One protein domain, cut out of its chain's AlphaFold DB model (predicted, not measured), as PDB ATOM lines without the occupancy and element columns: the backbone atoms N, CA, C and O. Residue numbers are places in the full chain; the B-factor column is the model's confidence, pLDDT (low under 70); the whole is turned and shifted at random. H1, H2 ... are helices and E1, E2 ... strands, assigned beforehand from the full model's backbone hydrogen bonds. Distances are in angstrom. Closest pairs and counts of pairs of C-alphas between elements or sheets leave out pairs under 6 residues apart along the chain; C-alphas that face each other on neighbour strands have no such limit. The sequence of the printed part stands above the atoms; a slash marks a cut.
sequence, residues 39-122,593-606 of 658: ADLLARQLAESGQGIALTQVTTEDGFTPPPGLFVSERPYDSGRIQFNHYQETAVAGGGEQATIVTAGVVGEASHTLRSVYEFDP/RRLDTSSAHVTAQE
ATOM      1  N   ALA A  39     -14.408 -14.517 -46.234       90.94
ATOM      2  CA  ALA A  39     -13.435 -14.186 -45.197       90.94
ATOM      3  C   ALA A  39     -13.369 -15.273 -44.115       90.94
ATOM      4  O   ALA A  39     -12.279 -15.721 -43.771       90.94
ATOM      5  N   ASP A  40     -14.520 -15.772 -43.662       92.12
ATOM      6  CA  ASP A  40     -14.621 -16.842 -42.668       92.12
ATOM      7  C   ASP A  40     -13.988 -18.153 -43.164       92.12
ATOM      8  O   ASP A  40     -13.224 -18.795 -42.439       92.12
ATOM      9  N   LEU A  41     -14.264 -18.542 -44.416       94.12
ATOM     10  CA  LEU A  41     -13.656 -19.722 -45.044       94.12
ATOM     11  C   LEU A  41     -12.137 -19.575 -45.182       94.12
ATOM     12  O   LEU A  41     -11.398 -20.495 -44.836       94.12
ATOM     13  N   LEU A  42     -11.670 -18.419 -45.660       94.25
ATOM     14  CA  LEU A  42     -10.242 -18.160 -45.826       94.25
ATOM     15  C   LEU A  42      -9.519 -18.103 -44.473       94.25
ATOM     16  O   LEU A  42      -8.415 -18.621 -44.367       94.25
ATOM     17  N   ALA A  43     -10.136 -17.550 -43.425       93.50
ATOM     18  CA  ALA A  43      -9.575 -17.546 -42.075       93.50
ATOM     19  C   ALA A  43      -9.324 -18.977 -41.560       93.50
ATOM     20  O   ALA A  43      -8.256 -19.252 -41.018       93.50
ATOM     21  N   ARG A  44     -10.254 -19.914 -41.797       95.50
ATOM     22  CA  ARG A  44     -10.070 -21.339 -41.452       95.50
ATOM     23  C   ARG A  44      -8.928 -21.977 -42.236       95.50
ATOM     24  O   ARG A  44      -8.042 -22.571 -41.634       95.50
ATOM     25  N   GLN A  45      -8.910 -21.787 -43.556       95.19
ATOM     26  CA  GLN A  45      -7.859 -22.330 -44.425       95.19
ATOM     27  C   GLN A  45      -6.469 -21.796 -44.059       95.19
ATOM     28  O   GLN A  45      -5.495 -22.547 -44.071       95.19
ATOM     29  N   LEU A  46      -6.369 -20.511 -43.706       94.06
ATOM     30  CA  LEU A  46      -5.120 -19.904 -43.252       94.06
ATOM     31  C   LEU A  46      -4.667 -20.461 -41.901       94.06
ATOM     32  O   LEU A  46      -3.473 -20.690 -41.730       94.06
ATOM     33  N   ALA A  47      -5.583 -20.719 -40.964       93.62
ATOM     34  CA  ALA A  47      -5.244 -21.359 -39.695       93.62
ATOM     35  C   ALA A  47      -4.745 -22.799 -39.904       93.62
ATOM     36  O   ALA A  47      -3.696 -23.162 -39.385       93.62
ATOM     37  N   GLU A  48      -5.436 -23.602 -40.720       93.38
ATOM     38  CA  GLU A  48      -5.021 -24.975 -41.055       93.38
ATOM     39  C   GLU A  48      -3.654 -25.003 -41.755       93.38
ATOM     40  O   GLU A  48      -2.779 -25.791 -41.394       93.38
ATOM     41  N   SER A  49      -3.435 -24.092 -42.708       92.94
ATOM     42  CA  SER A  49      -2.141 -23.936 -43.387       92.94
ATOM     43  C   SER A  49      -1.050 -23.497 -42.412       92.94
ATOM     44  O   SER A  49       0.061 -24.025 -42.439       92.94
ATOM     45  N   GLY A  50      -1.373 -22.560 -41.517       91.12
ATOM     46  CA  GLY A  50      -0.491 -22.118 -40.444       91.12
ATOM     47  C   GLY A  50      -0.085 -23.271 -39.542       91.12
ATOM     48  O   GLY A  50       1.089 -23.392 -39.211       91.12
ATOM     49  N   GLN A  51      -1.024 -24.152 -39.203       91.88
ATOM     50  CA  GLN A  51      -0.767 -25.327 -38.385       91.88
ATOM     51  C   GLN A  51       0.229 -26.286 -39.049       91.88
ATOM     52  O   GLN A  51       1.167 -26.730 -38.392       91.88
ATOM     53  N   GLY A  52       0.062 -26.561 -40.346       89.88
ATOM     54  CA  GLY A  52       1.005 -27.381 -41.114       89.88
ATOM     55  C   GLY A  52       2.399 -26.753 -41.183       89.88
ATOM     56  O   GLY A  52       3.385 -27.415 -40.880       89.88
ATOM     57  N   ILE A  53       2.478 -25.453 -41.489       88.88
ATOM     58  CA  ILE A  53       3.748 -24.710 -41.529       88.88
ATOM     59  C   ILE A  53       4.438 -24.727 -40.162       88.88
ATOM     60  O   ILE A  53       5.644 -24.957 -40.100       88.88
ATOM     61  N   ALA A  54       3.688 -24.472 -39.086       88.56
ATOM     62  CA  ALA A  54       4.209 -24.492 -37.726       88.56
ATOM     63  C   ALA A  54       4.773 -25.870 -37.396       88.56
ATOM     64  O   ALA A  54       5.917 -25.945 -36.970       88.56
ATOM     65  N   LEU A  55       3.998 -26.933 -37.636       89.81
ATOM     66  CA  LEU A  55       4.408 -28.303 -37.346       89.81
ATOM     67  C   LEU A  55       5.700 -28.663 -38.082       89.81
ATOM     68  O   LEU A  55       6.671 -29.034 -37.441       89.81
ATOM     69  N   THR A  56       5.760 -28.453 -39.398       87.25
ATOM     70  CA  THR A  56       6.965 -28.734 -40.195       87.25
ATOM     71  C   THR A  56       8.177 -27.915 -39.752       87.25
ATOM     72  O   THR A  56       9.302 -28.370 -39.901       87.25
ATOM     73  N   GLN A  57       7.978 -26.701 -39.231       86.06
ATOM     74  CA  GLN A  57       9.087 -25.863 -38.776       86.06
ATOM     75  C   GLN A  57       9.551 -26.193 -37.359       86.06
ATOM     76  O   GLN A  57      10.706 -25.914 -37.061       86.06
ATOM     77  N   VAL A  58       8.687 -26.738 -36.496       86.25
ATOM     78  CA  VAL A  58       9.086 -27.157 -35.145       86.25
ATOM     79  C   VAL A  58       9.544 -28.603 -35.082       86.25
ATOM     80  O   VAL A  58      10.313 -28.932 -34.193       86.25
ATOM     81  N   THR A  59       9.074 -29.481 -35.965       85.56
ATOM     82  CA  THR A  59       9.521 -30.873 -35.992       85.56
ATOM     83  C   THR A  59      10.921 -30.949 -36.588       85.56
ATOM     84  O   THR A  59      11.167 -30.496 -37.703       85.56
ATOM     85  N   THR A  60      11.829 -31.548 -35.832       84.06
ATOM     86  CA  THR A  60      13.196 -31.877 -36.233       84.06
ATOM     87  C   THR A  60      13.396 -33.391 -36.177       84.06
ATOM     88  O   THR A  60      12.500 -34.126 -35.760       84.06
ATOM     89  N   GLU A  61      14.566 -33.869 -36.593       76.50
ATOM     90  CA  GLU A  61      14.896 -35.297 -36.532       76.50
ATOM     91  C   GLU A  61      15.057 -35.819 -35.086       76.50
ATOM     92  O   GLU A  61      14.946 -37.020 -34.864       76.50
ATOM     93  N   ASP A  62      15.266 -34.937 -34.103       73.12
ATOM     94  CA  ASP A  62      15.484 -35.316 -32.697       73.12
ATOM     95  C   ASP A  62      14.305 -34.961 -31.774       73.12
ATOM     96  O   ASP A  62      14.376 -35.219 -30.574       73.12
ATOM     97  N   GLY A  63      13.229 -34.370 -32.305       81.44
ATOM     98  CA  GLY A  63      12.086 -33.929 -31.501       81.44
ATOM     99  C   GLY A  63      11.486 -32.613 -31.969       81.44
ATOM    100  O   GLY A  63      11.623 -32.220 -33.135       81.44
ATOM    101  N   PHE A  64      10.816 -31.900 -31.067       84.88
ATOM    102  CA  PHE A  64      10.281 -30.576 -31.368       84.88
ATOM    103  C   PHE A  64      11.262 -29.480 -30.939       84.88
ATOM    104  O   PHE A  64      11.522 -29.285 -29.764       84.88
ATOM    105  N   THR A  65      11.773 -28.694 -31.884       83.81
ATOM    106  CA  THR A  65      12.602 -27.517 -31.600       83.81
ATOM    107  C   THR A  65      12.125 -26.324 -32.429       83.81
ATOM    108  O   THR A  65      12.229 -26.339 -33.656       83.81
ATOM    109  N   PRO A  66      11.620 -25.246 -31.802       78.56
ATOM    110  CA  PRO A  66      11.153 -24.083 -32.536       78.56
ATOM    111  C   PRO A  66      12.343 -23.256 -33.058       78.56
ATOM    112  O   PRO A  66      13.183 -22.823 -32.263       78.56
ATOM    113  N   PRO A  67      12.427 -22.953 -34.368       76.19
ATOM    114  CA  PRO A  67      13.485 -22.102 -34.882       76.19
ATOM    115  C   PRO A  67      13.374 -20.688 -34.287       76.19
ATOM    116  O   PRO A  67      12.259 -20.190 -34.064       76.19
ATOM    117  N   PRO A  68      14.509 -20.001 -34.052       78.19
ATOM    118  CA  PRO A  68      14.502 -18.644 -33.525       78.19
ATOM    119  C   PRO A  68      13.591 -17.723 -34.349       78.19
ATOM    120  O   PRO A  68      13.757 -17.585 -35.559       78.19
ATOM    121  N   GLY A  69      12.620 -17.081 -33.693       69.19
ATOM    122  CA  GLY A  69      11.717 -16.116 -34.331       69.19
ATOM    123  C   GLY A  69      10.434 -16.691 -34.945       69.19
ATOM    124  O   GLY A  69       9.590 -15.903 -35.373       69.19
ATOM    125  N   LEU A  70      10.230 -18.016 -34.949       68.75
ATOM    126  CA  LEU A  70       9.035 -18.638 -35.535       68.75
ATOM    127  C   LEU A  70       7.724 -18.081 -34.953       68.75
ATOM    128  O   LEU A  70       6.889 -17.541 -35.679       68.75
ATOM    129  N   PHE A  71       7.585 -18.145 -33.629       64.62
ATOM    130  CA  PHE A  71       6.370 -17.766 -32.893       64.62
ATOM    131  C   PHE A  71       6.308 -16.282 -32.513       64.62
ATOM    132  O   PHE A  71       5.525 -15.881 -31.660       64.62
ATOM    133  N   VAL A  72       7.146 -15.455 -33.141       58.50
ATOM    134  CA  VAL A  72       7.163 -13.996 -32.946       58.50
ATOM    135  C   VAL A  72       6.690 -13.264 -34.209       58.50
ATOM    136  O   VAL A  72       6.821 -12.048 -34.310       58.50
ATOM    137  N   SER A  73       6.163 -13.996 -35.196       68.38
ATOM    138  CA  SER A  73       5.892 -13.470 -36.534       68.38
ATOM    139  C   SER A  73       4.432 -13.644 -36.956       68.38
ATOM    140  O   SER A  73       3.838 -14.708 -36.806       68.38
ATOM    141  N   GLU A  74       3.849 -12.582 -37.512       81.81
ATOM    142  CA  GLU A  74       2.704 -12.697 -38.416       81.81
ATOM    143  C   GLU A  74       3.245 -12.899 -39.838       81.81
ATOM    144  O   GLU A  74       4.213 -12.240 -40.231       81.81
ATOM    145  N   ARG A  75       2.624 -13.772 -40.636       84.88
ATOM    146  CA  ARG A  75       2.963 -13.939 -42.057       84.88
ATOM    147  C   ARG A  75       1.810 -13.448 -42.937       84.88
ATOM    148  O   ARG A  75       0.706 -13.981 -42.811       84.88
ATOM    149  N   PRO A  76       2.024 -12.454 -43.820       87.44
ATOM    150  CA  PRO A  76       0.997 -12.020 -44.761       87.44
ATOM    151  C   PRO A  76       0.729 -13.106 -45.812       87.44
ATOM    152  O   PRO A  76       1.647 -13.815 -46.221       87.44
ATOM    153  N   TYR A  77      -0.523 -13.227 -46.255       84.31
ATOM    154  CA  TYR A  77      -0.956 -14.216 -47.244       84.31
ATOM    155  C   TYR A  77      -2.082 -13.632 -48.104       84.31
ATOM    156  O   TYR A  77      -3.226 -13.642 -47.664       84.31
ATOM    157  N   ASP A  78      -1.761 -13.097 -49.288       83.06
ATOM    158  CA  ASP A  78      -2.622 -12.432 -50.295       83.06
ATOM    159  C   ASP A  78      -3.767 -11.529 -49.784       83.06
ATOM    160  O   ASP A  78      -3.778 -10.323 -50.020       83.06
ATOM    161  N   SER A  79      -4.758 -12.114 -49.112       84.88
ATOM    162  CA  SER A  79      -5.976 -11.483 -48.590       84.88
ATOM    163  C   SER A  79      -6.110 -11.514 -47.059       84.88
ATOM    164  O   SER A  79      -7.104 -11.020 -46.529       84.88
ATOM    165  N   GLY A  80      -5.129 -12.058 -46.339       89.88
ATOM    166  CA  GLY A  80      -5.129 -12.176 -44.885       89.88
ATOM    167  C   GLY A  80      -3.732 -12.352 -44.295       89.88
ATOM    168  O   GLY A  80      -2.724 -12.019 -44.922       89.88
ATOM    169  N   ARG A  81      -3.673 -12.861 -43.065       91.94
ATOM    170  CA  ARG A  81      -2.424 -13.191 -42.370       91.94
ATOM    171  C   ARG A  81      -2.566 -14.435 -41.501       91.94
ATOM    172  O   ARG A  81      -3.651 -14.721 -40.999       91.94
ATOM    173  N   ILE A  82      -1.455 -15.139 -41.316       90.81
ATOM    174  CA  ILE A  82      -1.300 -16.244 -40.367       90.81
ATOM    175  C   ILE A  82      -0.571 -15.701 -39.136       90.81
ATOM    176  O   ILE A  82       0.486 -15.084 -39.271       90.81
ATOM    177  N   GLN A  83      -1.125 -15.925 -37.951       89.44
ATOM    178  CA  GLN A  83      -0.526 -15.592 -36.663       89.44
ATOM    179  C   GLN A  83      -0.098 -16.883 -35.957       89.44
ATOM    180  O   GLN A  83      -0.891 -17.817 -35.829       89.44
ATOM    181  N   PHE A  84       1.146 -16.936 -35.486       85.69
ATOM    182  CA  PHE A  84       1.666 -18.040 -34.677       85.69
ATOM    183  C   PHE A  84       1.632 -17.610 -33.210       85.69
ATOM    184  O   PHE A  84       2.523 -16.911 -32.741       85.69
ATOM    185  N   ASN A  85       0.559 -17.968 -32.506       77.31
ATOM    186  CA  ASN A  85       0.215 -17.362 -31.219       77.31
ATOM    187  C   ASN A  85       0.957 -17.991 -30.040       77.31
ATOM    188  O   ASN A  85       1.230 -17.312 -29.052       77.31
ATOM    189  N   HIS A  86       1.216 -19.300 -30.099       76.75
ATOM    190  CA  HIS A  86       1.805 -20.014 -28.975       76.75
ATOM    191  C   HIS A  86       2.463 -21.326 -29.401       76.75
ATOM    192  O   HIS A  86       1.934 -22.053 -30.244       76.75
ATOM    193  N   TYR A  87       3.583 -21.623 -28.748       78.75
ATOM    194  CA  TYR A  87       4.260 -22.908 -28.759       78.75
ATOM    195  C   TYR A  87       4.662 -23.255 -27.333       78.75
ATOM    196  O   TYR A  87       5.273 -22.432 -26.645       78.75
ATOM    197  N   GLN A  88       4.311 -24.458 -26.896       81.06
ATOM    198  CA  GLN A  88       4.752 -25.000 -25.620       81.06
ATOM    199  C   GLN A  88       5.172 -26.446 -25.810       81.06
ATOM    200  O   GLN A  88       4.382 -27.266 -26.275       81.06
ATOM    201  N   GLU A  89       6.397 -26.733 -25.400       77.69
ATOM    202  CA  GLU A  89       6.928 -28.080 -25.300       77.69
ATOM    203  C   GLU A  89       6.713 -28.602 -23.875       77.69
ATOM    204  O   GLU A  89       6.780 -27.852 -22.895       77.69
ATOM    205  N   THR A  90       6.377 -29.876 -23.733       79.88
ATOM    206  CA  THR A  90       6.263 -30.536 -22.433       79.88
ATOM    207  C   THR A  90       6.819 -31.945 -22.547       79.88
ATOM    208  O   THR A  90       6.345 -32.735 -23.359       79.88
ATOM    209  N   ALA A  91       7.811 -32.261 -21.715       72.94
ATOM    210  CA  ALA A  91       8.314 -33.621 -21.591       72.94
ATOM    211  C   ALA A  91       7.216 -34.536 -21.028       72.94
ATOM    212  O   ALA A  91       6.565 -34.201 -20.030       72.94
ATOM    213  N   VAL A  92       7.018 -35.697 -21.649       70.50
ATOM    214  CA  VAL A  92       6.027 -36.693 -21.230       70.50
ATOM    215  C   VAL A  92       6.706 -37.761 -20.375       70.50
ATOM    216  O   VAL A  92       7.842 -38.171 -20.625       70.50
ATOM    217  N   ALA A  93       6.007 -38.242 -19.345       59.53
ATOM    218  CA  ALA A  93       6.470 -39.378 -18.555       59.53
ATOM    219  C   ALA A  93       6.616 -40.614 -19.464       59.53
ATOM    220  O   ALA A  93       5.616 -41.154 -19.925       59.53
ATOM    221  N   GLY A  94       7.856 -41.042 -19.727       59.12
ATOM    222  CA  GLY A  94       8.162 -42.134 -20.663       59.12
ATOM    223  C   GLY A  94       9.216 -41.805 -21.726       59.12
ATOM    224  O   GLY A  94       9.654 -42.721 -22.415       59.12
ATOM    225  N   GLY A  95       9.664 -40.545 -21.818       62.25
ATOM    226  CA  GLY A  95      10.761 -40.134 -22.707       62.25
ATOM    227  C   GLY A  95      10.325 -39.580 -24.069       62.25
ATOM    228  O   GLY A  95      11.184 -39.378 -24.917       62.25
ATOM    229  N   GLY A  96       9.024 -39.337 -24.271       69.00
ATOM    230  CA  GLY A  96       8.493 -38.624 -25.439       69.00
ATOM    231  C   GLY A  96       8.352 -37.117 -25.203       69.00
ATOM    232  O   GLY A  96       8.330 -36.646 -24.058       69.00
ATOM    233  N   GLU A  97       8.205 -36.360 -26.287       82.38
ATOM    234  CA  GLU A  97       7.986 -34.909 -26.267       82.38
ATOM    235  C   GLU A  97       6.583 -34.575 -26.777       82.38
ATOM    236  O   GLU A  97       6.111 -35.149 -27.757       82.38
ATOM    237  N   GLN A  98       5.906 -33.621 -26.137       89.31
ATOM    238  CA  GLN A  98       4.661 -33.055 -26.651       89.31
ATOM    239  C   GLN A  98       4.830 -31.588 -27.017       89.31
ATOM    240  O   GLN A  98       5.367 -30.805 -26.236       89.31
ATOM    241  N   ALA A  99       4.285 -31.199 -28.167       90.69
ATOM    242  CA  ALA A  99       4.202 -29.813 -28.603       90.69
ATOM    243  C   ALA A  99       2.743 -29.364 -28.704       90.69
ATOM    244  O   ALA A  99       1.928 -29.954 -29.415       90.69
ATOM    245  N   THR A 100       2.409 -28.267 -28.029       92.50
ATOM    246  CA  THR A 100       1.162 -27.534 -28.259       92.50
ATOM    247  C   THR A 100       1.432 -26.389 -29.221       92.50
ATOM    248  O   THR A 100       2.196 -25.485 -28.897       92.50
ATOM    249  N   ILE A 101       0.762 -26.392 -30.371       91.56
ATOM    250  CA  ILE A 101       0.877 -25.351 -31.396       91.56
ATOM    251  C   ILE A 101      -0.460 -24.622 -31.507       91.56
ATOM    252  O   ILE A 101      -1.495 -25.260 -31.731       91.56
ATOM    253  N   VAL A 102      -0.428 -23.292 -31.387       92.81
ATOM    254  CA  VAL A 102      -1.593 -22.425 -31.594       92.81
ATOM    255  C   VAL A 102      -1.363 -21.496 -32.780       92.81
ATOM    256  O   VAL A 102      -0.467 -20.649 -32.751       92.81
ATOM    257  N   THR A 103      -2.215 -21.605 -33.793       93.81
ATOM    258  CA  THR A 103      -2.187 -20.763 -34.994       93.81
ATOM    259  C   THR A 103      -3.523 -20.073 -35.203       93.81
ATOM    260  O   THR A 103      -4.562 -20.589 -34.796       93.81
ATOM    261  N   ALA A 104      -3.514 -18.891 -35.814       95.06
ATOM    262  CA  ALA A 104      -4.735 -18.216 -36.226       95.06
ATOM    263  C   ALA A 104      -4.640 -17.679 -37.653       95.06
ATOM    264  O   ALA A 104      -3.633 -17.096 -38.044       95.06
ATOM    265  N   GLY A 105      -5.701 -17.858 -38.432       96.06
ATOM    266  CA  GLY A 105      -5.878 -17.218 -39.728       96.06
ATOM    267  C   GLY A 105      -6.803 -16.016 -39.594       96.06
ATOM    268  O   GLY A 105      -7.888 -16.138 -39.028       96.06
ATOM    269  N   VAL A 106      -6.385 -14.862 -40.115       95.19
ATOM    270  CA  VAL A 106      -7.138 -13.601 -40.028       95.19
ATOM    271  C   VAL A 106      -7.358 -13.028 -41.425       95.19
ATOM    272  O   VAL A 106      -6.393 -12.766 -42.146       95.19
ATOM    273  N   VAL A 107      -8.618 -12.804 -41.804       95.00
ATOM    274  CA  VAL A 107      -9.020 -12.256 -43.113       95.00
ATOM    275  C   VAL A 107     -10.080 -11.186 -42.891       95.00
ATOM    276  O   VAL A 107     -11.210 -11.482 -42.507       95.00
ATOM    277  N   GLY A 108      -9.718  -9.923 -43.113       91.19
ATOM    278  CA  GLY A 108     -10.551  -8.802 -42.677       91.19
ATOM    279  C   GLY A 108     -10.772  -8.855 -41.161       91.19
ATOM    280  O   GLY A 108      -9.812  -8.781 -40.399       91.19
ATOM    281  N   GLU A 109     -12.027  -9.005 -40.746       91.38
ATOM    282  CA  GLU A 109     -12.443  -9.120 -39.339       91.38
ATOM    283  C   GLU A 109     -12.724 -10.567 -38.904       91.38
ATOM    284  O   GLU A 109     -12.972 -10.817 -37.724       91.38
ATOM    285  N   ALA A 110     -12.719 -11.518 -39.843       92.94
ATOM    286  CA  ALA A 110     -12.871 -12.929 -39.526       92.94
ATOM    287  C   ALA A 110     -11.561 -13.475 -38.955       92.94
ATOM    288  O   ALA A 110     -10.480 -13.205 -39.492       92.94
ATOM    289  N   SER A 111     -11.662 -14.280 -37.901       96.00
ATOM    290  CA  SER A 111     -10.531 -14.989 -37.308       96.00
ATOM    291  C   SER A 111     -10.889 -16.445 -37.032       96.00
ATOM    292  O   SER A 111     -12.004 -16.782 -36.625       96.00
ATOM    293  N   HIS A 112      -9.942 -17.343 -37.262       97.00
ATOM    294  CA  HIS A 112     -10.052 -18.735 -36.854       97.00
ATOM    295  C   HIS A 112      -8.764 -19.153 -36.166       97.00
ATOM    296  O   HIS A 112      -7.703 -19.026 -36.764       97.00
ATOM    297  N   THR A 113      -8.863 -19.661 -34.944       96.06
ATOM    298  CA  THR A 113      -7.732 -20.119 -34.138       96.06
ATOM    299  C   THR A 113      -7.805 -21.629 -33.978       96.06
ATOM    300  O   THR A 113      -8.833 -22.152 -33.549       96.06
ATOM    301  N   LEU A 114      -6.704 -22.316 -34.261       96.12
ATOM    302  CA  LEU A 114      -6.503 -23.732 -33.991       96.12
ATOM    303  C   LEU A 114      -5.488 -23.895 -32.865       96.12
ATOM    304  O   LEU A 114      -4.458 -23.229 -32.852       96.12
ATOM    305  N   ARG A 115      -5.778 -24.802 -31.936       95.62
ATOM    306  CA  ARG A 115      -4.839 -25.306 -30.935       95.62
ATOM    307  C   ARG A 115      -4.774 -26.816 -31.086       95.62
ATOM    308  O   ARG A 115      -5.763 -27.486 -30.786       95.62
ATOM    309  N   SER A 116      -3.623 -27.343 -31.482       95.25
ATOM    310  CA  SER A 116      -3.389 -28.789 -31.545       95.25
ATOM    311  C   SER A 116      -2.251 -29.205 -30.628       95.25
ATOM    312  O   SER A 116      -1.290 -28.455 -30.444       95.25
ATOM    313  N   VAL A 117      -2.382 -30.405 -30.069       93.56
ATOM    314  CA  VAL A 117      -1.346 -31.080 -29.285       93.56
ATOM    315  C   VAL A 117      -0.794 -32.221 -30.129       93.56
ATOM    316  O   VAL A 117      -1.562 -33.038 -30.642       93.56
ATOM    317  N   TYR A 118       0.524 -32.256 -30.271       91.50
ATOM    318  CA  TYR A 118       1.268 -33.297 -30.967       91.50
ATOM    319  C   TYR A 118       2.177 -34.016 -29.986       91.50
ATOM    320  O   TYR A 118       2.678 -33.393 -29.056       91.50
ATOM    321  N   GLU A 119       2.392 -35.298 -30.221       89.38
ATOM    322  CA  GLU A 119       3.372 -36.141 -29.552       89.38
ATOM    323  C   GLU A 119       4.401 -36.593 -30.582       89.38
ATOM    324  O   GLU A 119       4.034 -36.990 -31.690       89.38
ATOM    325  N   PHE A 120       5.672 -36.468 -30.225       84.38
ATOM    326  CA  PHE A 120       6.792 -37.000 -30.981       84.38
ATOM    327  C   PHE A 120       7.131 -38.372 -30.415       84.38
ATOM    328  O   PHE A 120       7.465 -38.500 -29.233       84.38
ATOM    329  N   ASP A 121       7.012 -39.380 -31.266       81.69
ATOM    330  CA  ASP A 121       7.353 -40.764 -30.979       81.69
ATOM    331  C   ASP A 121       8.657 -41.080 -31.738       81.69
ATOM    332  O   ASP A 121       8.622 -41.286 -32.958       81.69
ATOM    333  N   PRO A 122       9.828 -40.988 -31.074       77.19
ATOM    334  CA  PRO A 122      11.111 -41.188 -31.737       77.19
ATOM    335  C   PRO A 122      11.237 -42.606 -32.293       77.19
ATOM    336  O   PRO A 122      10.695 -43.564 -31.738       77.19
ATOM    337  N   ARG A 593       2.380 -37.788 -33.853       87.88
ATOM    338  CA  ARG A 593       0.988 -38.144 -33.605       87.88
ATOM    339  C   ARG A 593       0.223 -36.936 -33.104       87.88
ATOM    340  O   ARG A 593       0.547 -36.338 -32.082       87.88
ATOM    341  N   ARG A 594      -0.850 -36.567 -33.801       91.81
ATOM    342  CA  ARG A 594      -1.768 -35.527 -33.319       91.81
ATOM    343  C   ARG A 594      -2.700 -36.116 -32.261       91.81
ATOM    344  O   ARG A 594      -3.571 -36.915 -32.596       91.81
ATOM    345  N   LEU A 595      -2.534 -35.688 -31.013       91.44
ATOM    346  CA  LEU A 595      -3.300 -36.187 -29.870       91.44
ATOM    347  C   LEU A 595      -4.645 -35.481 -29.702       91.44
ATOM    348  O   LEU A 595      -5.654 -36.122 -29.424       91.44
ATOM    349  N   ASP A 596      -4.656 -34.158 -29.867       94.00
ATOM    350  CA  ASP A 596      -5.846 -33.335 -29.648       94.00
ATOM    351  C   ASP A 596      -5.878 -32.139 -30.605       94.00
ATOM    352  O   ASP A 596      -4.846 -31.672 -31.100       94.00
ATOM    353  N   THR A 597      -7.073 -31.634 -30.901       95.19
ATOM    354  CA  THR A 597      -7.276 -30.385 -31.637       95.19
ATOM    355  C   THR A 597      -8.557 -29.702 -31.190       95.19
ATOM    356  O   THR A 597      -9.642 -30.274 -31.220       95.19
ATOM    357  N   SER A 598      -8.425 -28.424 -30.859       95.50
ATOM    358  CA  SER A 598      -9.530 -27.527 -30.543       95.50
ATOM    359  C   SER A 598      -9.488 -26.311 -31.464       95.50
ATOM    360  O   SER A 598      -8.418 -25.880 -31.900       95.50
ATOM    361  N   SER A 599     -10.661 -25.764 -31.777       95.44
ATOM    362  CA  SER A 599     -10.796 -24.618 -32.673       95.44
ATOM    363  C   SER A 599     -11.726 -23.566 -32.086       95.44
ATOM    364  O   SER A 599     -12.782 -23.913 -31.555       95.44
ATOM    365  N   ALA A 600     -11.386 -22.294 -32.257       95.25
ATOM    366  CA  ALA A 600     -12.261 -21.164 -31.974       95.25
ATOM    367  C   ALA A 600     -12.418 -20.327 -33.244       95.25
ATOM    368  O   ALA A 600     -11.440 -20.028 -33.923       95.25
ATOM    369  N   HIS A 601     -13.646 -19.949 -33.581       95.00
ATOM    370  CA  HIS A 601     -13.923 -19.130 -34.754       95.00
ATOM    371  C   HIS A 601     -14.691 -17.887 -34.340       95.00
ATOM    372  O   HIS A 601     -15.661 -17.996 -33.595       95.00
ATOM    373  N   VAL A 602     -14.259 -16.738 -34.848       94.31
ATOM    374  CA  VAL A 602     -14.988 -15.479 -34.757       94.31
ATOM    375  C   VAL A 602     -15.274 -15.042 -36.183       94.31
ATOM    376  O   VAL A 602     -14.353 -14.750 -36.951       94.31
ATOM    377  N   THR A 603     -16.546 -15.051 -36.556       92.62
ATOM    378  CA  THR A 603     -16.974 -14.603 -37.883       92.62
ATOM    379  C   THR A 603     -16.766 -13.099 -38.027       92.62
ATOM    380  O   THR A 603     -16.817 -12.346 -37.049       92.62
ATOM    381  N   ALA A 604     -16.627 -12.615 -39.260       84.06
ATOM    382  CA  ALA A 604     -16.597 -11.170 -39.507       84.06
ATOM    383  C   ALA A 604     -17.867 -10.455 -38.992       84.06
ATOM    384  O   ALA A 604     -17.848  -9.263 -38.689       84.06
ATOM    385  N   GLN A 605     -19.008 -11.147 -38.910       87.69
ATOM    386  CA  GLN A 605     -20.231 -10.588 -38.333       87.69
ATOM    387  C   GLN A 605     -20.139 -10.457 -36.808       87.69
ATOM    388  O   GLN A 605     -20.524  -9.420 -36.269       87.69
ATOM    389  N   GLU A 606     -19.634 -11.478 -36.115       86.75
ATOM    390  CA  GLU A 606     -19.455 -11.466 -34.658       86.75
ATOM    391  C   GLU A 606     -18.418 -10.434 -34.226       86.75
ATOM    392  O   GLU A 606     -18.678  -9.701 -33.276       86.75
TER     393      GLU A 606
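Overview. This is residues 39 to 122 and 593 to 606 of the 658 residues of an uncharacterized protein of Rubrivirga marina (UniProt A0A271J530). What does this domain look like? A long, twisted sheet of five strands has one long helix, H1, lying over E2, E3 and E4 on one of its faces, and no named helix covers the other face. The loop of residues 59 to 73 leads from the end of H1 to the short edge strand E1. What is the make-up? The printed part has 98 residues, with one named helix and then five named strands along the chain; the sheet's order is E1, E2, E3, E4, E5, all antiparallel, and the class is mixed, helices and strands. The whole is compact, with a radius of gyration of the C-alphas of 14.0 A, and its elongated outline spans 46 by 24 by 15 A.

Arrangement. How do the strands pair? E1, residues 74 to 77, E2, residues 80 to 91, E3, residues 97 to 107, and E4, residues 110 to 121, form a meander, each strand the antiparallel neighbour of the one before, and each successive pair is a hairpin. N 75 and O 82 of E1 and E2 are 2.9 A apart, N 83 and O 104 of E2 and E3 2.8 A, and N 103 and O 114 of E3 and E4 2.9 A, within hydrogen-bond range. E5, residues 593 to 602, is the other edge strand, antiparallel to E4, with N 113 and O 600 2.8 A apart; it bends by 52 degrees at residue 596. Where is the helix? H1, residues 39 to 58, is on the sheet at a height of 5.7 A, two layers in all, a helix on one face of a sheet; at 31 degrees to E3 on the local plane, it runs only just slantwise to the strands. It touches E3, where the closest C-alphas, those of Ala 47 and Gly 105, are 4.2 A apart. Every O i to N i+4 pair of H1 is within hydrogen-bond range.

Along the chain. Where does H1 run? It goes from C-alpha 39 at (-13.435, -14.186, -45.197) to C-alpha 58 at (9.086, -27.157, -35.145), 27.9 A. How long are the strands? E4 measures 35.5 A, E2 34.4 A, E3 33.0 A, E5 27.8 A and E1 9.7 A. Where does E5 end? Its C-alpha 602 is at (-14.988, -15.479, -34.757).

Size, cuts and confidence. How large is it? The two C-alphas farthest apart, those of Gly 94 and Gln 605, are 46.0 A apart. Where is the cut? Residues 123 to 592 are not printed, and C-alphas 122 and 593 are 10.7 A apart. Which link is long, and where is confidence low? H1 to E1 is a long link of 15 residues, in which residues 59 to 60 pair with 63 to 64, antiparallel. The model's pLDDT is under 70 at residues 69 to 73 and 93 to 96.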